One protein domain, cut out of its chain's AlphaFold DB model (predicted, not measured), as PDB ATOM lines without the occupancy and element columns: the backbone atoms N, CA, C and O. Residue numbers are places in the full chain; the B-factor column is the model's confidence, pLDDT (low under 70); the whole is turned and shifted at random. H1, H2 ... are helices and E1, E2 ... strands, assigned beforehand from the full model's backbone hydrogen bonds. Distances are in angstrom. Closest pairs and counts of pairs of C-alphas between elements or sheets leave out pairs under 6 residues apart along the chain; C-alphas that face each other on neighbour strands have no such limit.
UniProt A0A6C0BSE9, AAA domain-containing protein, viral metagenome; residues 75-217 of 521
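What this domain is: This is residues 75 to 217 of the 521 residues of the protein "AAA domain-containing protein" of viral metagenome (UniProt A0A6C0BSE9). A twisted sheet of five strands, E2 E1 E7 E6 E5, curls like part of a barrel, and two helices, H1 and H2, cross each other on one face of it, making two layers. A small hairpin, E3 and E4, is near H1, and residues 210 to 217, of which 210 to 216 belong to H2, stick out. The 143 printed residues run E1 E2 H1 E3 E4 E5 E6 E7 H2, of mixed class; both sheets are antiparallel, and E5 E6 E7 form a meander, each strand the antiparallel neighbour of the one before. The whole is only just loose, close to compact, with a radius of gyration of the C-alphas of 17.5 A and spans of 53 by 37 by 30 A.

How they stand to each other: The sheet runs from edge strand E2, residues 90 to 96, through E1, 75 to 87, E7, 174 to 189, and E6, 156 to 171, to edge strand E5, 150 to 153. Within hydrogen-bond range are N 81 and O 96, 2.9 A, N 80 and O 183, 2.9 A, N 163 and O 182, 2.8 A, and N 150 and O 158, 2.8 A. H1, residues 99 to 110, is on the sheet at a height of 9.2 A; its closest C-alphas with E1 are Phe 101 and Ile 78, 6.1 A. H2, residues 194 to 216, is on the same face; its closest C-alphas with E7 are Leu 197 and Leu 187, 7.4 A. With residues 201 to 209 alone H2 touches H1, about perpendicular at 79 degrees, the closest C-alphas being Cys 205 and Ala 103, 5.0 A. In both helices every O i to N i+4 pair is within hydrogen-bond range. In the hairpin E3, residues 119 to 122, and E4, 141 to 144, N 120 and O 143 are 2.7 A apart.

Where its parts are: E1 begins at C-alpha 75 (181.592, 345.051, 279.856) and is 39.0 A long. E6 is 42.0 A and bends by 64 degrees at residue 168; E7 is 45.7 A and bends by 50 degrees at residue 177. H2, 33.2 A, ends at C-alpha 216 (204.564, 324.413, 293.931).

The domain as a whole: The farthest C-alphas, Asp 130 and Asn 191, are 55.8 A apart. The printed part has no cut; the link E3 to E4 is long. pLDDT is under 70 at residues 87 to 92, 94, 123 to 141 and 169 to 175.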
ATOM      1  N   GLU A  75     181.564 345.305 278.418       91.56
ATOM      2  CA  GLU A  75     181.592 345.051 279.856       91.56
ATOM      3  C   GLU A  75     181.569 343.545 280.143       91.56
ATOM      4  O   GLU A  75     180.831 342.781 279.517       91.56
ATOM      5  N   LEU A  76     182.379 343.118 281.111       92.69
ATOM      6  CA  LEU A  76     182.430 341.758 281.625       92.69
ATOM      7  C   LEU A  76     182.425 341.797 283.156       92.69
ATOM      8  O   LEU A  76     183.341 342.339 283.773       92.69
ATOM      9  N   GLN A  77     181.411 341.188 283.766       93.00
ATOM     10  CA  GLN A  77     181.266 341.140 285.219       93.00
ATOM     11  C   GLN A  77     181.667 339.776 285.777       93.00
ATOM     12  O   GLN A  77     181.248 338.731 285.276       93.00
ATOM     13  N   ILE A  78     182.440 339.790 286.859       92.50
ATOM     14  CA  ILE A  78     182.830 338.605 287.622       92.50
ATOM     15  C   ILE A  78     182.454 338.839 289.076       92.50
ATOM     16  O   ILE A  78     182.711 339.900 289.638       92.50
ATOM     17  N   THR A  79     181.848 337.832 289.692       89.88
ATOM     18  CA  THR A  79     181.367 337.915 291.068       89.88
ATOM     19  C   THR A  79     182.147 336.965 291.972       89.88
ATOM     20  O   THR A  79     182.429 335.828 291.588       89.88
ATOM     21  N   GLY A  80     182.472 337.437 293.172       87.00
ATOM     22  CA  GLY A  80     182.900 336.632 294.310       87.00
ATOM     23  C   GLY A  80     181.976 336.892 295.495       87.00
ATOM     24  O   GLY A  80     181.499 338.010 295.677       87.00
ATOM     25  N   GLU A  81     181.706 335.866 296.292       85.69
ATOM     26  CA  GLU A  81     180.784 335.953 297.426       85.69
ATOM     27  C   GLU A  81     181.467 335.455 298.696       85.69
ATOM     28  O   GLU A  81     182.172 334.445 298.691       85.69
ATOM     29  N   ARG A  82     181.265 336.169 299.799       83.19
ATOM     30  CA  ARG A  82     181.733 335.793 301.127       83.19
ATOM     31  C   ARG A  82     180.546 335.743 302.072       83.19
ATOM     32  O   ARG A  82     179.755 336.676 302.111       83.19
ATOM     33  N   TYR A  83     180.448 334.682 302.856       79.88
ATOM     34  CA  TYR A  83     179.414 334.515 303.870       79.88
ATOM     35  C   TYR A  83     180.051 334.494 305.251       79.88
ATOM     36  O   TYR A  83     181.045 333.801 305.466       79.88
ATOM     37  N   LEU A  84     179.471 335.234 306.188       76.75
ATOM     38  CA  LEU A  84     179.891 335.322 307.578       76.75
ATOM     39  C   LEU A  84     178.772 334.782 308.460       76.75
ATOM     40  O   LEU A  84     177.716 335.392 308.622       76.75
ATOM     41  N   LYS A  85     179.009 333.601 309.032       75.62
ATOM     42  CA  LYS A  85     178.107 332.985 310.001       75.62
ATOM     43  C   LYS A  85     178.609 333.286 311.403       75.62
ATOM     44  O   LYS A  85     179.642 332.761 311.828       75.62
ATOM     45  N   HIS A  86     177.852 334.093 312.130       72.81
ATOM     46  CA  HIS A  86     178.119 334.379 313.531       72.81
ATOM     47  C   HIS A  86     177.590 333.243 314.415       72.81
ATOM     48  O   HIS A  86     176.451 332.798 314.291       72.81
ATOM     49  N   CYS A  87     178.442 332.734 315.293       64.50
ATOM     50  CA  CYS A  87     178.129 331.778 316.348       64.50
ATOM     51  C   CYS A  87     178.513 332.409 317.694       64.50
ATOM     52  O   CYS A  87     179.353 333.305 317.738       64.50
ATOM     53  N   ASN A  88     177.942 331.924 318.801       61.34
ATOM     54  CA  ASN A  88     178.077 332.552 320.129       61.34
ATOM     55  C   ASN A  88     179.525 332.840 320.574       61.34
ATOM     56  O   ASN A  88     179.740 333.744 321.373       61.34
ATOM     57  N   TYR A  89     180.505 332.094 320.054       57.69
ATOM     58  CA  TYR A  89     181.921 332.226 320.411       57.69
ATOM     59  C   TYR A  89     182.850 332.428 319.203       57.69
ATOM     60  O   TYR A  89     184.047 332.618 319.380       57.69
ATOM     61  N   THR A  90     182.333 332.368 317.968       60.22
ATOM     62  CA  THR A  90     183.145 332.366 316.736       60.22
ATOM     63  C   THR A  90     182.409 332.998 315.566       60.22
ATOM     64  O   THR A  90     181.189 332.942 315.490       60.22
ATOM     65  N   THR A  91     183.142 333.539 314.595       62.97
ATOM     66  CA  THR A  91     182.578 333.867 313.278       62.97
ATOM     67  C   THR A  91     183.235 332.969 312.247       62.97
ATOM     68  O   THR A  91     184.444 333.051 312.067       62.97
ATOM     69  N   LYS A  92     182.459 332.112 311.581       64.94
ATOM     70  CA  LYS A  92     182.956 331.295 310.467       64.94
ATOM     71  C   LYS A  92     182.752 332.059 309.164       64.94
ATOM     72  O   LYS A  92     181.647 332.536 308.916       64.94
ATOM     73  N   SER A  93     183.786 332.144 308.329       70.38
ATOM     74  CA  SER A  93     183.678 332.709 306.983       70.38
ATOM     75  C   SER A  93     183.828 331.635 305.912       70.38
ATOM     76  O   SER A  93     184.767 330.844 305.979       70.38
ATOM     77  N   SER A  94     182.965 331.642 304.901       68.25
ATOM     78  CA  SER A  94     183.155 330.877 303.663       68.25
ATOM     79  C   SER A  94     183.270 331.830 302.479       68.25
ATOM     80  O   SER A  94     182.560 332.832 302.406       68.25
ATOM     81  N   VAL A  95     184.199 331.547 301.565       73.44
ATOM     82  CA  VAL A  95     184.473 332.384 300.392       73.44
ATOM     83  C   VAL A  95     184.267 331.547 299.135       73.44
ATOM     84  O   VAL A  95     184.913 330.522 298.947       73.44
ATOM     85  N   PHE A  96     183.392 332.010 298.251       75.44
ATOM     86  CA  PHE A  96     183.101 331.398 296.964       75.44
ATOM     87  C   PHE A  96     183.607 332.319 295.861       75.44
ATOM     88  O   PHE A  96     183.037 333.374 295.580       75.44
ATOM     89  N   THR A  97     184.717 331.932 295.241       79.75
ATOM     90  CA  THR A  97     185.350 332.688 294.155       79.75
ATOM     91  C   THR A  97     185.688 331.750 293.009       79.75
ATOM     92  O   THR A  97     186.058 330.598 293.225       79.75
ATOM     93  N   SER A  98     185.546 332.237 291.777       84.94
ATOM     94  CA  SER A  98     186.011 331.503 290.599       84.94
ATOM     95  C   SER A  98     187.515 331.690 290.401       84.94
ATOM     96  O   SER A  98     188.107 332.660 290.877       84.94
ATOM     97  N   GLU A  99     188.153 330.799 289.643       84.50
ATOM     98  CA  GLU A  99     189.562 330.974 289.266       84.50
ATOM     99  C   GLU A  99     189.785 332.262 288.466       84.50
ATOM    100  O   GLU A  99     190.778 332.950 288.680       84.50
ATOM    101  N   LEU A 100     188.819 332.641 287.622       90.19
ATOM    102  CA  LEU A 100     188.832 333.908 286.891       90.19
ATOM    103  C   LEU A 100     188.796 335.112 287.839       90.19
ATOM    104  O   LEU A 100     189.530 336.076 287.630       90.19
ATOM    105  N   PHE A 101     187.968 335.048 288.892       90.25
ATOM    106  CA  PHE A 101     187.926 336.075 289.931       90.25
ATOM    107  C   PHE A 101     189.295 336.203 290.598       90.25
ATOM    108  O   PHE A 101     189.840 337.298 290.649       90.25
ATOM    109  N   ASN A 102     189.868 335.087 291.053       87.75
ATOM    110  CA  ASN A 102     191.154 335.087 291.748       87.75
ATOM    111  C   ASN A 102     192.304 335.566 290.852       87.75
ATOM    112  O   ASN A 102     193.153 336.314 291.319       87.75
ATOM    113  N   ALA A 103     192.305 335.198 289.570       90.19
ATOM    114  CA  ALA A 103     193.317 335.639 288.616       90.19
ATOM    115  C   ALA A 103     193.245 337.145 288.330       90.19
ATOM    116  O   ALA A 103     194.273 337.819 288.346       90.19
ATOM    117  N   LEU A 104     192.042 337.690 288.103       91.56
ATOM    118  CA  LEU A 104     191.860 339.133 287.924       91.56
ATOM    119  C   LEU A 104     192.202 339.899 289.205       91.56
ATOM    120  O   LEU A 104     192.841 340.951 289.148       91.56
ATOM    121  N   TRP A 105     191.805 339.352 290.356       89.38
ATOM    122  CA  TRP A 105     192.117 339.906 291.666       89.38
ATOM    123  C   TRP A 105     193.632 340.007 291.874       89.38
ATOM    124  O   TRP A 105     194.159 341.088 292.123       89.38
ATOM    125  N   ASP A 106     194.337 338.891 291.702       87.62
ATOM    126  CA  ASP A 106     195.787 338.800 291.847       87.62
ATOM    127  C   ASP A 106     196.529 339.691 290.839       87.62
ATOM    128  O   ASP A 106     197.473 340.387 291.206       87.62
ATOM    129  N   TYR A 107     196.079 339.748 289.583       89.69
ATOM    130  CA  TYR A 107     196.642 340.664 288.591       89.69
ATOM    131  C   TYR A 107     196.504 342.130 289.020       89.69
ATOM    132  O   TYR A 107     197.475 342.883 288.957       89.69
ATOM    133  N   THR A 108     195.327 342.524 289.512       87.94
ATOM    134  CA  THR A 108     195.059 343.904 289.943       87.94
ATOM    135  C   THR A 108     195.900 344.284 291.164       87.94
ATOM    136  O   THR A 108     196.469 345.371 291.206       87.94
ATOM    137  N   ILE A 109     196.034 343.379 292.140       84.31
ATOM    138  CA  ILE A 109     196.865 343.585 293.336       84.31
ATOM    139  C   ILE A 109     198.357 343.662 292.974       84.31
ATOM    140  O   ILE A 109     199.061 344.541 293.464       84.31
ATOM    141  N   ASN A 110     198.844 342.801 292.078       82.94
ATOM    142  CA  ASN A 110     200.240 342.839 291.625       82.94
ATOM    143  C   ASN A 110     200.558 344.086 290.777       82.94
ATOM    144  O   ASN A 110     201.712 344.504 290.709       82.94
ATOM    145  N   LYS A 111     199.542 344.693 290.152       80.06
ATOM    146  CA  LYS A 111     199.630 345.955 289.407       80.06
ATOM    147  C   LYS A 111     199.162 347.174 290.212       80.06
ATOM    148  O   LYS A 111     198.750 348.166 289.613       80.06
ATOM    149  N   MET A 112     199.240 347.133 291.545       77.69
ATOM    150  CA  MET A 112     198.926 348.297 292.381       77.69
ATOM    151  C   MET A 112     199.607 349.565 291.851       77.69
ATOM    152  O   MET A 112     200.832 349.657 291.778       77.69
ATOM    153  N   ASN A 113     198.783 350.537 291.467       78.00
ATOM    154  CA  ASN A 113     199.187 351.824 290.921       78.00
ATOM    155  C   ASN A 113     198.526 352.959 291.726       78.00
ATOM    156  O   ASN A 113     197.820 352.716 292.704       78.00
ATOM    157  N   ALA A 114     198.743 354.209 291.310       75.81
ATOM    158  CA  ALA A 114     198.154 355.374 291.971       75.81
ATOM    159  C   ALA A 114     196.612 355.428 291.903       75.81
ATOM    160  O   ALA A 114     196.007 356.158 292.686       75.81
ATOM    161  N   ASP A 115     195.974 354.660 291.011       81.19
ATOM    162  CA  ASP A 115     194.512 354.619 290.901       81.19
ATOM    163  C   ASP A 115     193.877 353.798 292.030       81.19
ATOM    164  O   ASP A 115     192.702 354.001 292.343       81.19
ATOM    165  N   ILE A 116     194.631 352.884 292.657       86.06
ATOM    166  CA  ILE A 116     194.177 352.121 293.824       86.06
ATOM    167  C   ILE A 116     194.506 352.905 295.098       86.06
ATOM    168  O   ILE A 116     195.630 352.864 295.592       86.06
ATOM    169  N   TYR A 117     193.516 353.600 295.662       85.69
ATOM    170  CA  TYR A 117     193.700 354.442 296.853       85.69
ATOM    171  C   TYR A 117     193.117 353.843 298.141       85.69
ATOM    172  O   TYR A 117     193.356 354.381 299.223       85.69
ATOM    173  N   ALA A 118     192.343 352.756 298.058       86.06
ATOM    174  CA  ALA A 118     191.745 352.130 299.234       86.06
ATOM    175  C   ALA A 118     191.675 350.602 299.131       86.06
ATOM    176  O   ALA A 118     191.106 350.037 298.194       86.06
ATOM    177  N   ILE A 119     192.182 349.935 300.167       87.94
ATOM    178  CA  ILE A 119     192.059 348.493 300.392       87.94
ATOM    179  C   ILE A 119     191.532 348.230 301.808       87.94
ATOM    180  O   ILE A 119     191.718 349.040 302.715       87.94
ATOM    181  N   LYS A 120     190.868 347.094 302.005       85.44
ATOM    182  CA  LYS A 120     190.369 346.592 303.288       85.44
ATOM    183  C   LYS A 120     190.862 345.168 303.512       85.44
ATOM    184  O   LYS A 120     191.010 344.403 302.567       85.44
ATOM    185  N   GLU A 121     191.098 344.797 304.758       82.38
ATOM    186  CA  GLU A 121     191.502 343.437 305.114       82.38
ATOM    187  C   GLU A 121     190.276 342.516 305.246       82.38
ATOM    188  O   GLU A 121     189.299 342.842 305.923       82.38
ATOM    189  N   TRP A 122     190.335 341.337 304.633       76.50
ATOM    190  CA  TRP A 122     189.428 340.221 304.876       76.50
ATOM    191  C   TRP A 122     190.037 339.270 305.904       76.50
ATOM    192  O   TRP A 122     190.861 338.417 305.576       76.50
ATOM    193  N   ARG A 123     189.575 339.384 307.151       65.00
ATOM    194  CA  ARG A 123     189.921 338.437 308.218       65.00
ATOM    195  C   ARG A 123     189.050 337.191 308.145       65.00
ATOM    196  O   ARG A 123     187.835 337.295 307.964       65.00
ATOM    197  N   THR A 124     189.683 336.037 308.328       57.78
ATOM    198  CA  THR A 124     189.030 334.737 308.500       57.78
ATOM    199  C   THR A 124     189.333 334.261 309.914       57.78
ATOM    200  O   THR A 124     190.499 334.096 310.253       57.78
ATOM    201  N   PHE A 125     188.311 334.069 310.749       54.06
ATOM    202  CA  PHE A 125     188.484 333.501 312.087       54.06
ATOM    203  C   PHE A 125     188.106 332.018 312.047       54.06
ATOM    204  O   PHE A 125     186.997 331.660 311.651       54.06
ATOM    205  N   GLN A 126     189.015 331.142 312.464       47.16
ATOM    206  CA  GLN A 126     188.730 329.725 312.681       47.16
ATOM    207  C   GLN A 126     189.098 329.402 314.133       47.16
ATOM    208  O   GLN A 126     190.247 329.570 314.519       47.16
ATOM    209  N   MET A 127     188.135 328.972 314.958       39.59
ATOM    210  CA  MET A 127     188.468 328.277 316.208       39.59
ATOM    211  C   MET A 127     188.395 326.777 315.945       39.59
ATOM    212  O   MET A 127     187.330 326.260 315.604       39.59
ATOM    213  N   GLU A 128     189.511 326.089 316.150       39.88
ATOM    214  CA  GLU A 128     189.545 324.653 316.408       39.88
ATOM    215  C   GLU A 128     190.006 324.472 317.872       39.88
ATOM    216  O   GLU A 128     191.078 324.931 318.248       39.88
ATOM    217  N   ASN A 129     189.170 323.836 318.706       39.28
ATOM    218  CA  ASN A 129     189.460 323.393 320.087       39.28
ATOM    219  C   ASN A 129     189.904 324.456 321.119       39.28
ATOM    220  O   ASN A 129     190.991 324.328 321.674       39.28
ATOM    221  N   ASP A 130     189.066 325.459 321.430       40.31
ATOM    222  CA  ASP A 130     189.235 326.431 322.545       40.31
ATOM    223  C   ASP A 130     190.584 327.181 322.635       40.31
ATOM    224  O   ASP A 130     190.818 327.968 323.552       40.31
ATOM    225  N   VAL A 131     191.446 327.018 321.637       38.22
ATOM    226  CA  VAL A 131     192.684 327.757 321.449       38.22
ATOM    227  C   VAL A 131     192.501 328.581 320.184       38.22
ATOM    228  O   VAL A 131     192.175 328.056 319.119       38.22
ATOM    229  N   LEU A 132     192.680 329.898 320.304       39.88
ATOM    230  CA  LEU A 132     192.833 330.784 319.155       39.88
ATOM    231  C   LEU A 132     194.139 330.403 318.456       39.88
ATOM    232  O   LEU A 132     195.202 330.941 318.756       39.88
ATOM    233  N   HIS A 133     194.064 329.427 317.564       40.06
ATOM    234  CA  HIS A 133     195.128 329.162 316.626       40.06
ATOM    235  C   HIS A 133     195.036 330.209 315.520       40.06
ATOM    236  O   HIS A 133     194.149 330.160 314.670       40.06
ATOM    237  N   ASP A 134     195.965 331.165 315.540       39.53
ATOM    238  CA  ASP A 134     196.294 332.015 314.392       39.53
ATOM    239  C   ASP A 134     197.057 331.175 313.349       39.53
ATOM    240  O   ASP A 134     198.174 331.481 312.930       39.53
ATOM    241  N   ASP A 135     196.483 330.030 312.974       35.84
ATOM    242  CA  ASP A 135     197.060 329.108 312.005       35.84
ATOM    243  C   ASP A 135     196.719 329.625 310.603       35.84
ATOM    244  O   ASP A 135     195.935 329.030 309.867       35.84
ATOM    245  N   ASN A 136     197.244 330.813 310.286       44.25
ATOM    246  CA  ASN A 136     197.725 331.269 308.979       44.25
ATOM    247  C   ASN A 136     197.926 332.795 309.014       44.25
ATOM    248  O   ASN A 136     197.184 333.543 308.379       44.25
ATOM    249  N   VAL A 137     199.014 333.250 309.645       38.88
ATOM    250  CA  VAL A 137     199.513 334.644 309.562       38.88
ATOM    251  C   VAL A 137     199.677 335.133 308.100       38.88
ATOM    252  O   VAL A 137     199.726 336.331 307.841       38.88
ATOM    253  N   ASN A 138     199.679 334.223 307.115       41.84
ATOM    254  CA  ASN A 138     199.778 334.524 305.681       41.84
ATOM    255  C   ASN A 138     198.448 334.531 304.894       41.84
ATOM    256  O   ASN A 138     198.490 334.739 303.684       41.84
ATOM    257  N   ASN A 139     197.279 334.327 305.518       50.38
ATOM    258  CA  ASN A 139     195.984 334.326 304.807       50.38
ATOM    259  C   ASN A 139     195.208 335.651 304.884       50.38
ATOM    260  O   ASN A 139     194.039 335.697 304.491       50.38
ATOM    261  N   ASN A 140     195.836 336.736 305.342       59.75
ATOM    262  CA  ASN A 140     195.224 338.062 305.292       59.75
ATOM    263  C   ASN A 140     195.033 338.472 303.826       59.75
ATOM    264  O   ASN A 140     195.970 338.885 303.143       59.75
ATOM    265  N   LYS A 141     193.805 338.327 303.322       69.81
ATOM    266  CA  LYS A 141     193.447 338.755 301.969       69.81
ATOM    267  C   LYS A 141     193.109 340.237 302.003       69.81
ATOM    268  O   LYS A 141     192.205 340.649 302.722       69.81
ATOM    269  N   PHE A 142     193.804 341.043 301.212       78.62
ATOM    270  CA  PHE A 142     193.430 342.440 301.014       78.62
ATOM    271  C   PHE A 142     192.466 342.568 299.842       78.62
ATOM    272  O   PHE A 142     192.676 341.999 298.767       78.62
ATOM    273  N   VAL A 143     191.401 343.329 300.072       82.31
ATOM    274  CA  VAL A 143     190.322 343.576 299.130       82.31
ATOM    275  C   VAL A 143     190.261 345.051 298.751       82.31
ATOM    276  O   VAL A 143     190.294 345.911 299.620       82.31
ATOM    277  N   ILE A 144     190.140 345.365 297.467       85.19
ATOM    278  CA  ILE A 144     189.978 346.726 296.953       85.19
ATOM    279  C   ILE A 144     188.646 347.290 297.458       85.19
ATOM    280  O   ILE A 144     187.596 346.665 297.304       85.19
ATOM    281  N   ASN A 145     188.694 348.470 298.075       84.94
ATOM    282  CA  ASN A 145     187.552 349.117 298.717       84.94
ATOM    283  C   ASN A 145     187.357 350.544 298.195       84.94
ATOM    284  O   ASN A 145     187.390 351.514 298.951       84.94
ATOM    285  N   GLN A 146     187.164 350.662 296.887       84.56
ATOM    286  CA  GLN A 146     186.897 351.923 296.202       84.56
ATOM    287  C   GLN A 146     185.866 351.718 295.099       84.56
ATOM    288  O   GLN A 146     185.664 350.599 294.638       84.56
ATOM    289  N   THR A 147     185.238 352.808 294.668       79.00
ATOM    290  CA  THR A 147     184.214 352.806 293.615       79.00
ATOM    291  C   THR A 147     184.695 353.418 292.301       79.00
ATOM    292  O   THR A 147     184.015 353.270 291.287       79.00
ATOM    293  N   SER A 148     185.842 354.105 292.295       86.06
ATOM    294  CA  SER A 148     186.426 354.669 291.077       86.06
ATOM    295  C   SER A 148     186.968 353.579 290.154       86.06
ATOM    296  O   SER A 148     187.359 352.497 290.599       86.06
ATOM    297  N   SER A 149     187.017 353.890 288.859       88.06
ATOM    298  CA  SER A 149     187.673 353.041 287.872       88.06
ATOM    299  C   SER A 149     189.181 352.995 288.097       88.06
ATOM    300  O   SER A 149     189.804 354.023 288.359       88.06
ATOM    301  N   ILE A 150     189.751 351.808 287.939       89.62
ATOM    302  CA  ILE A 150     191.181 351.518 287.975       89.62
ATOM    303  C   ILE A 150     191.617 351.256 286.537       89.62
ATOM    304  O   ILE A 150     191.031 350.396 285.871       89.62
ATOM    305  N   TYR A 151     192.626 351.976 286.053       90.00
ATOM    306  CA  TYR A 151     193.203 351.702 284.744       90.00
ATOM    307  C   TYR A 151     194.146 350.496 284.835       90.00
ATOM    308  O   TYR A 151     195.047 350.473 285.673       90.00
ATOM    309  N   LEU A 152     193.943 349.492 283.975       87.56
ATOM    310  CA  LEU A 152     194.789 348.298 283.930       87.56
ATOM    311  C   LEU A 152     195.848 348.409 282.822       87.56
ATOM    312  O   LEU A 152     197.031 348.585 283.114       87.56
ATOM    313  N   GLU A 153     195.435 348.285 281.558       88.31
ATOM    314  CA  GLU A 153     196.273 348.444 280.357       88.31
ATOM    315  C   GLU A 153     195.414 348.491 279.088       88.31
ATOM    316  O   GLU A 153     194.273 348.055 279.122       88.31
ATOM    317  N   ASP A 154     195.943 348.991 277.968       86.62
ATOM    318  CA  ASP A 154     195.315 348.911 276.634       86.62
ATOM    319  C   ASP A 154     193.822 349.308 276.562       86.62
ATOM    320  O   ASP A 154     193.033 348.678 275.849       86.62
ATOM    321  N   ASP A 155     193.438 350.377 277.274       86.69
ATOM    322  CA  ASP A 155     192.043 350.841 277.428       86.69
ATOM    323  C   ASP A 155     191.114 349.837 278.141       86.69
ATOM    324  O   ASP A 155     189.898 349.811 277.940       86.69
ATOM    325  N   ILE A 156     191.687 348.992 278.988       91.00
ATOM    326  CA  ILE A 156     190.973 348.112 279.903       91.00
ATOM    327  C   ILE A 156     190.934 348.781 281.273       91.00
ATOM    328  O   ILE A 156     191.962 349.128 281.859       91.00
ATOM    329  N   HIS A 157     189.723 348.906 281.798       91.38
ATOM    330  CA  HIS A 157     189.435 349.515 283.087       91.38
ATOM    331  C   HIS A 157     188.699 348.514 283.973       91.38
ATOM    332  O   HIS A 157     187.975 347.641 283.488       91.38
ATOM    333  N   LEU A 158     188.862 348.652 285.283       92.81
ATOM    334  CA  LEU A 158     188.210 347.820 286.285       92.81
ATOM    335  C   LEU A 158     187.448 348.696 287.274       92.81
ATOM    336  O   LEU A 158     187.985 349.665 287.795       92.81
ATOM    337  N   THR A 159     186.210 348.333 287.584       91.50
ATOM    338  CA  THR A 159     185.493 348.871 288.750       91.50
ATOM    339  C   THR A 159     185.158 347.743 289.708       91.50
ATOM    340  O   THR A 159     184.861 346.623 289.292       91.50
ATOM    341  N   VAL A 160     185.228 348.032 291.006       91.19
ATOM    342  CA  VAL A 160     184.918 347.071 292.066       91.19
ATOM    343  C   VAL A 160     183.732 347.600 292.856       91.19
ATOM    344  O   VAL A 160     183.746 348.719 293.360       91.19
ATOM    345  N   LYS A 161     182.682 346.791 292.975       89.75
ATOM    346  CA  LYS A 161     181.507 347.102 293.786       89.75
ATOM    347  C   LYS A 161     181.354 346.050 294.872       89.75
ATOM    348  O   LYS A 161     181.284 344.863 294.572       89.75
ATOM    349  N   THR A 162     181.266 346.492 296.123       87.94
ATOM    350  CA  THR A 162     180.891 345.627 297.248       87.94
ATOM    351  C   THR A 162     179.419 345.857 297.585       87.94
ATOM    352  O   THR A 162     178.988 347.004 297.701       87.94
ATOM    353  N   ILE A 163     178.656 344.780 297.741       88.19
ATOM    354  CA  ILE A 163     177.266 344.778 298.207       88.19
ATOM    355  C   ILE A 163     177.216 343.915 299.468       88.19
ATOM    356  O   ILE A 163     177.746 342.808 299.461       88.19
ATOM    357  N   ASN A 164     176.608 344.425 300.536       88.12
ATOM    358  CA  ASN A 164     176.435 343.694 301.789       88.12
ATOM    359  C   ASN A 164     174.945 343.449 302.007       88.12
ATOM    360  O   ASN A 164     174.189 344.413 302.115       88.12
ATOM    361  N   ASP A 165     174.561 342.183 302.111       87.00
ATOM    362  CA  ASP A 165     173.185 341.731 302.288       87.00
ATOM    363  C   ASP A 165     173.093 340.764 303.478       87.00
ATOM    364  O   ASP A 165     174.087 340.177 303.905       87.00
ATOM    365  N   LYS A 166     171.885 340.574 304.013       84.69
ATOM    366  CA  LYS A 166     171.584 339.501 304.969       84.69
ATOM    367  C   LYS A 166     170.795 338.411 304.268       84.69
ATOM    368  O   LYS A 166     169.762 338.698 303.667       84.69
ATOM    369  N   VAL A 167     171.267 337.171 304.356       83.00
ATOM    370  CA  VAL A 167     170.634 336.024 303.698       83.00
ATOM    371  C   VAL A 167     170.221 334.986 304.730       83.00
ATOM    372  O   VAL A 167     171.022 334.559 305.559       83.00
ATOM    373  N   GLU A 168     168.966 334.541 304.658       77.38
ATOM    374  CA  GLU A 168     168.504 333.373 305.407       77.38
ATOM    375  C   GLU A 168     169.018 332.096 304.733       77.38
ATOM    376  O   GLU A 168     168.630 331.769 303.610       77.38
ATOM    377  N   VAL A 169     169.860 331.341 305.439       69.38
ATOM    378  CA  VAL A 169     170.293 330.011 305.005       69.38
ATOM    379  C   VAL A 169     169.541 328.961 305.818       69.38
ATOM    380  O   VAL A 169     169.558 328.974 307.052       69.38
ATOM    381  N   SER A 170     168.867 328.040 305.127       61.47
ATOM    382  CA  SER A 170     168.193 326.895 305.742       61.47
ATOM    383  C   SER A 170     169.123 325.685 305.785       61.47
ATOM    384  O   SER A 170     169.489 325.157 304.734       61.47
ATOM    385  N   SER A 171     169.461 325.210 306.984       51.59
ATOM    386  CA  SER A 171     170.140 323.925 307.189       51.59
ATOM    387  C   SER A 171     169.215 322.995 307.978       51.59
ATOM    388  O   SER A 171     169.104 323.104 309.202       51.59
ATOM    389  N   GLY A 172     168.496 322.114 307.278       60.91
ATOM    390  CA  GLY A 172     167.450 321.283 307.881       60.91
ATOM    391  C   GLY A 172     166.263 322.116 308.385       60.91
ATOM    392  O   GLY A 172     165.712 322.925 307.642       60.91
ATOM    393  N   TYR A 173     165.869 321.926 309.649       43.81
ATOM    394  CA  TYR A 173     164.749 322.643 310.286       43.81
ATOM    395  C   TYR A 173     165.135 324.006 310.887       43.81
ATOM    396  O   TYR A 173     164.259 324.751 311.323       43.81
ATOM    397  N   ALA A 174     166.429 324.337 310.930       53.81
ATOM    398  CA  ALA A 174     166.920 325.589 311.492       53.81
ATOM    399  C   ALA A 174     167.162 326.623 310.385       53.81
ATOM    400  O   ALA A 174     167.847 326.352 309.395       53.81
ATOM    401  N   LYS A 175     166.618 327.827 310.583       66.62
ATOM    402  CA  LYS A 175     166.946 329.013 309.789       66.62
ATOM    403  C   LYS A 175     168.005 329.816 310.526       66.62
ATOM    404  O   LYS A 175     167.868 330.060 311.724       66.62
ATOM    405  N   THR A 176     169.058 330.222 309.832       72.06
ATOM    406  CA  THR A 176     170.059 331.135 310.392       72.06
ATOM    407  C   THR A 176     170.278 332.280 309.417       72.06
ATOM    408  O   THR A 176     170.488 332.040 308.230       72.06
ATOM    409  N   GLU A 177     170.222 333.517 309.911       78.31
ATOM    410  CA  GLU A 177     170.689 334.679 309.153       78.31
ATOM    411  C   GLU A 177     172.215 334.650 309.067       78.31
ATOM    412  O   GLU A 177     172.914 334.427 310.059       78.31
ATOM    413  N   VAL A 178     172.720 334.862 307.860       83.44
ATOM    414  CA  VAL A 178     174.141 334.914 307.544       83.44
ATOM    415  C   VAL A 178     174.397 336.229 306.818       83.44
ATOM    416  O   VAL A 178     173.655 336.582 305.897       83.44
ATOM    417  N   ASP A 179     175.438 336.950 307.221       83.81
ATOM    418  CA  ASP A 179     175.845 338.164 306.517       83.81
ATOM    419  C   ASP A 179     176.559 337.755 305.220       83.81
ATOM    420  O   ASP A 179     177.511 336.971 305.243       83.81
ATOM    421  N   GLN A 180     176.090 338.255 304.079       86.94
ATOM    422  CA  GLN A 180     176.676 338.021 302.763       86.94
ATOM    423  C   GLN A 180     177.346 339.301 302.262       86.94
ATOM    424  O   GLN A 180     176.737 340.362 302.180       86.94
ATOM    425  N   GLU A 181     178.602 339.184 301.859       86.50
ATOM    426  CA  GLU A 181     179.362 340.222 301.178       86.50
ATOM    427  C   GLU A 181     179.638 339.766 299.741       86.50
ATOM    428  O   GLU A 181     180.360 338.798 299.497       86.50
ATOM    429  N   LYS A 182     179.057 340.471 298.773       88.94
ATOM    430  CA  LYS A 182     179.199 340.209 297.343       88.94
ATOM    431  C   LYS A 182     180.126 341.238 296.713       88.94
ATOM    432  O   LYS A 182     179.858 342.438 296.756       88.94
ATOM    433  N   ILE A 183     181.196 340.768 296.085       88.88
ATOM    434  CA  ILE A 183     182.130 341.591 295.318       88.88
ATOM    435  C   ILE A 183     181.880 341.371 293.838       88.88
ATOM    436  O   ILE A 183     181.994 340.254 293.337       88.88
ATOM    437  N   ILE A 184     181.590 342.456 293.134       91.25
ATOM    438  CA  ILE A 184     181.411 342.480 291.689       91.25
ATOM    439  C   ILE A 184     182.581 343.257 291.098       91.25
ATOM    440  O   ILE A 184     182.746 344.448 291.366       91.25
ATOM    441  N   MET A 185     183.400 342.564 290.318       92.56
ATOM    442  CA  MET A 185     184.457 343.144 289.503       92.56
ATOM    443  C   MET A 185     183.944 343.305 288.079       92.56
ATOM    444  O   MET A 185     183.606 342.319 287.423       92.56
ATOM    445  N   THR A 186     183.899 344.542 287.610       93.56
ATOM    446  CA  THR A 186     183.438 344.895 286.274       93.56
ATOM    447  C   THR A 186     184.625 345.356 285.443       93.56
ATOM    448  O   THR A 186     185.155 346.448 285.660       93.56
ATOM    449  N   LEU A 187     185.030 344.519 284.493       94.00
ATOM    450  CA  LEU A 187     186.034 344.842 283.490       94.00
ATOM    451  C   LEU A 187     185.347 345.513 282.304       94.00
ATOM    452  O   LEU A 187     184.377 344.962 281.780       94.00
ATOM    453  N   PHE A 188     185.834 346.666 281.858       93.06
ATOM    454  CA  PHE A 188     185.231 347.359 280.727       93.06
ATOM    455  C   PHE A 188     186.243 348.095 279.853       93.06
ATOM    456  O   PHE A 188     187.351 348.413 280.281       93.06
ATOM    457  N   SER A 189     185.854 348.347 278.606       91.75
ATOM    458  CA  SER A 189     186.650 349.087 277.629       91.75
ATOM    459  C   SER A 189     185.747 349.847 276.666       91.75
ATOM    460  O   SER A 189     184.676 349.357 276.300       91.75
ATOM    461  N   TYR A 190     186.180 351.032 276.241       86.62
ATOM    462  CA  TYR A 190     185.452 351.832 275.252       86.62
ATOM    463  C   TYR A 190     185.873 351.502 273.818       86.62
ATOM    464  O   TYR A 190     185.098 351.730 272.891       86.62
ATOM    465  N   ASN A 191     187.071 350.936 273.635       88.25
ATOM    466  CA  ASN A 191     187.643 350.650 272.317       88.25
ATOM    467  C   ASN A 191     187.783 349.150 272.001       88.25
ATOM    468  O   ASN A 191     188.138 348.801 270.872       88.25
ATOM    469  N   LYS A 192     187.547 348.252 272.966       90.06
ATOM    470  CA  LYS A 192     187.616 346.790 272.779       90.06
ATOM    471  C   LYS A 192     186.228 346.156 272.822       90.06
ATOM    472  O   LYS A 192     185.305 346.708 273.407       90.06
ATOM    473  N   ASP A 193     186.091 344.974 272.224       89.94
ATOM    474  CA  ASP A 193     184.863 344.183 272.293       89.94
ATOM    475  C   ASP A 193     184.863 343.203 273.484       89.94
ATOM    476  O   ASP A 193     185.877 342.945 274.138       89.94
ATOM    477  N   VAL A 194     183.695 342.624 273.780       90.88
ATOM    478  CA  VAL A 194     183.529 341.673 274.897       90.88
ATOM    479  C   VAL A 194     184.353 340.397 274.680       90.88
ATOM    480  O   VAL A 194     184.811 339.774 275.641       90.88
ATOM    481  N   TYR A 195     184.569 339.997 273.423       92.44
ATOM    482  CA  TYR A 195     185.369 338.819 273.092       92.44
ATOM    483  C   TYR A 195     186.840 339.014 273.480       92.44
ATOM    484  O   TYR A 195     187.443 338.129 274.094       92.44
ATOM    485  N   PHE A 196     187.392 340.193 273.200       93.88
ATOM    486  CA  PHE A 196     188.723 340.593 273.622       93.88
ATOM    487  C   PHE A 196     188.847 340.585 275.148       93.88
ATOM    488  O   PHE A 196     189.762 339.948 275.668       93.88
ATOM    489  N   LEU A 197     187.894 341.188 275.874       93.19
ATOM    490  CA  LEU A 197     187.887 341.191 277.346       93.19
ATOM    491  C   LEU A 197     187.846 339.771 277.936       93.19
ATOM    492  O   LEU A 197     188.569 339.457 278.883       93.19
ATOM    493  N   LYS A 198     187.045 338.875 277.346       94.12
ATOM    494  CA  LYS A 198     186.990 337.464 277.750       94.12
ATOM    495  C   LYS A 198     188.326 336.750 277.526       94.12
ATOM    496  O   LYS A 198     188.763 335.983 278.382       94.12
ATOM    497  N   ASN A 199     188.973 336.977 276.385       93.56
ATOM    498  CA  ASN A 199     190.270 336.372 276.079       93.56
ATOM    499  C   ASN A 199     191.383 336.909 276.979       93.56
ATOM    500  O   ASN A 199     192.196 336.120 277.457       93.56
ATOM    501  N   PHE A 200     191.378 338.213 277.252       93.88
ATOM    502  CA  PHE A 200     192.261 338.844 278.222       93.88
ATOM    503  C   PHE A 200     192.163 338.151 279.588       93.88
ATOM    504  O   PHE A 200     193.155 337.632 280.094       93.88
ATOM    505  N   LEU A 201     190.949 338.012 280.125       93.62
ATOM    506  CA  LEU A 201     190.714 337.345 281.406       93.62
ATOM    507  C   LEU A 201     191.141 335.864 281.407       93.62
ATOM    508  O   LEU A 201     191.727 335.382 282.376       93.62
ATOM    509  N   ASN A 202     190.881 335.130 280.321       93.31
ATOM    510  CA  ASN A 202     191.329 333.741 280.193       93.31
ATOM    511  C   ASN A 202     192.860 333.627 280.185       93.31
ATOM    512  O   ASN A 202     193.400 332.665 280.730       93.31
ATOM    513  N   ASN A 203     193.558 334.581 279.565       94.00
ATOM    514  CA  ASN A 203     195.016 334.621 279.569       94.00
ATOM    515  C   ASN A 203     195.550 334.913 280.975       94.00
ATOM    516  O   ASN A 203     196.414 334.171 281.437       94.00
ATOM    517  N   LEU A 204     194.957 335.875 281.694       93.44
ATOM    518  CA  LEU A 204     195.283 336.122 283.104       93.44
ATOM    519  C   LEU A 204     195.103 334.866 283.960       93.44
ATOM    520  O   LEU A 204     195.963 334.538 284.770       93.44
ATOM    521  N   CYS A 205     194.011 334.126 283.754       91.81
ATOM    522  CA  CYS A 205     193.760 332.877 284.471       91.81
ATOM    523  C   CYS A 205     194.849 331.829 284.216       91.81
ATOM    524  O   CYS A 205     195.348 331.215 285.158       91.81
ATOM    525  N   LYS A 206     195.279 331.667 282.959       91.38
ATOM    526  CA  LYS A 206     196.372 330.748 282.604       91.38
ATOM    527  C   LYS A 206     197.698 331.156 283.244       91.38
ATOM    528  O   LYS A 206     198.413 330.294 283.743       91.38
ATOM    529  N   GLU A 207     198.035 332.443 283.231       91.62
ATOM    530  CA  GLU A 207     199.262 332.950 283.859       91.62
ATOM    531  C   GLU A 207     199.234 332.793 285.380       91.62
ATOM    532  O   GLU A 207     200.224 332.373 285.980       91.62
ATOM    533  N   TYR A 208     198.089 333.071 286.001       89.75
ATOM    534  CA  TYR A 208     197.865 332.866 287.428       89.75
ATOM    535  C   TYR A 208     198.029 331.393 287.822       89.75
ATOM    536  O   TYR A 208     198.793 331.083 288.736       89.75
ATOM    537  N   GLN A 209     197.383 330.470 287.101       85.62
ATOM    538  CA  GLN A 209     197.551 329.028 287.315       85.62
ATOM    539  C   GLN A 209     199.013 328.603 287.141       85.62
ATOM    540  O   GLN A 209     199.558 327.918 288.002       85.62
ATOM    541  N   LYS A 210     199.677 329.075 286.078       88.00
ATOM    542  CA  LYS A 210     201.081 328.757 285.802       88.00
ATOM    543  C   LYS A 210     202.009 329.202 286.934       88.00
ATOM    544  O   LYS A 210     202.834 328.406 287.368       88.00
ATOM    545  N   ARG A 211     201.862 330.430 287.444       87.31
ATOM    546  CA  ARG A 211     202.659 330.917 288.585       87.31
ATOM    547  C   ARG A 211     202.456 330.058 289.827       87.31
ATOM    548  O   ARG A 211     203.425 329.695 290.483       87.31
ATOM    549  N   LYS A 212     201.212 329.673 290.121       83.62
ATOM    550  CA  LYS A 212     200.919 328.779 291.250       83.62
ATOM    551  C   LYS A 212     201.548 327.403 291.076       83.62
ATOM    552  O   LYS A 212     202.066 326.847 292.041       83.62
ATOM    553  N   ASP A 213     201.522 326.858 289.867       82.31
ATOM    554  CA  ASP A 213     202.173 325.585 289.568       82.31
ATOM    555  C   ASP A 213     203.701 325.695 289.702       82.31
ATOM    556  O   ASP A 213     204.328 324.800 290.272       82.31
ATOM    557  N   GLU A 214     204.298 326.806 289.259       85.94
ATOM    558  CA  GLU A 214     205.728 327.116 289.415       85.94
ATOM    559  C   GLU A 214     206.129 327.248 290.898       85.94
ATOM    560  O   GLU A 214     207.119 326.654 291.324       85.94
ATOM    561  N   GLU A 215     205.334 327.930 291.728       83.69
ATOM    562  CA  GLU A 215     205.576 328.049 293.177       83.69
ATOM    563  C   GLU A 215     205.529 326.705 293.914       83.69
ATOM    564  O   GLU A 215     206.189 326.521 294.950       83.69
ATOM    565  N   ARG A 216     204.723 325.772 293.401       85.00
ATOM    566  CA  ARG A 216     204.564 324.413 293.931       85.00
ATOM    567  C   ARG A 216     205.562 323.433 293.321       85.00
ATOM    568  O   ARG A 216     205.722 322.330 293.849       85.00
ATOM    569  N   GLN A 217     206.241 323.807 292.239       83.31
ATOM    570  CA  GLN A 217     207.135 322.920 291.515       83.31
ATOM    571  C   GLN A 217     208.268 322.425 292.422       83.31
ATOM    572  O   GLN A 217     208.930 323.186 293.124       83.31
TER     573      GLN A 217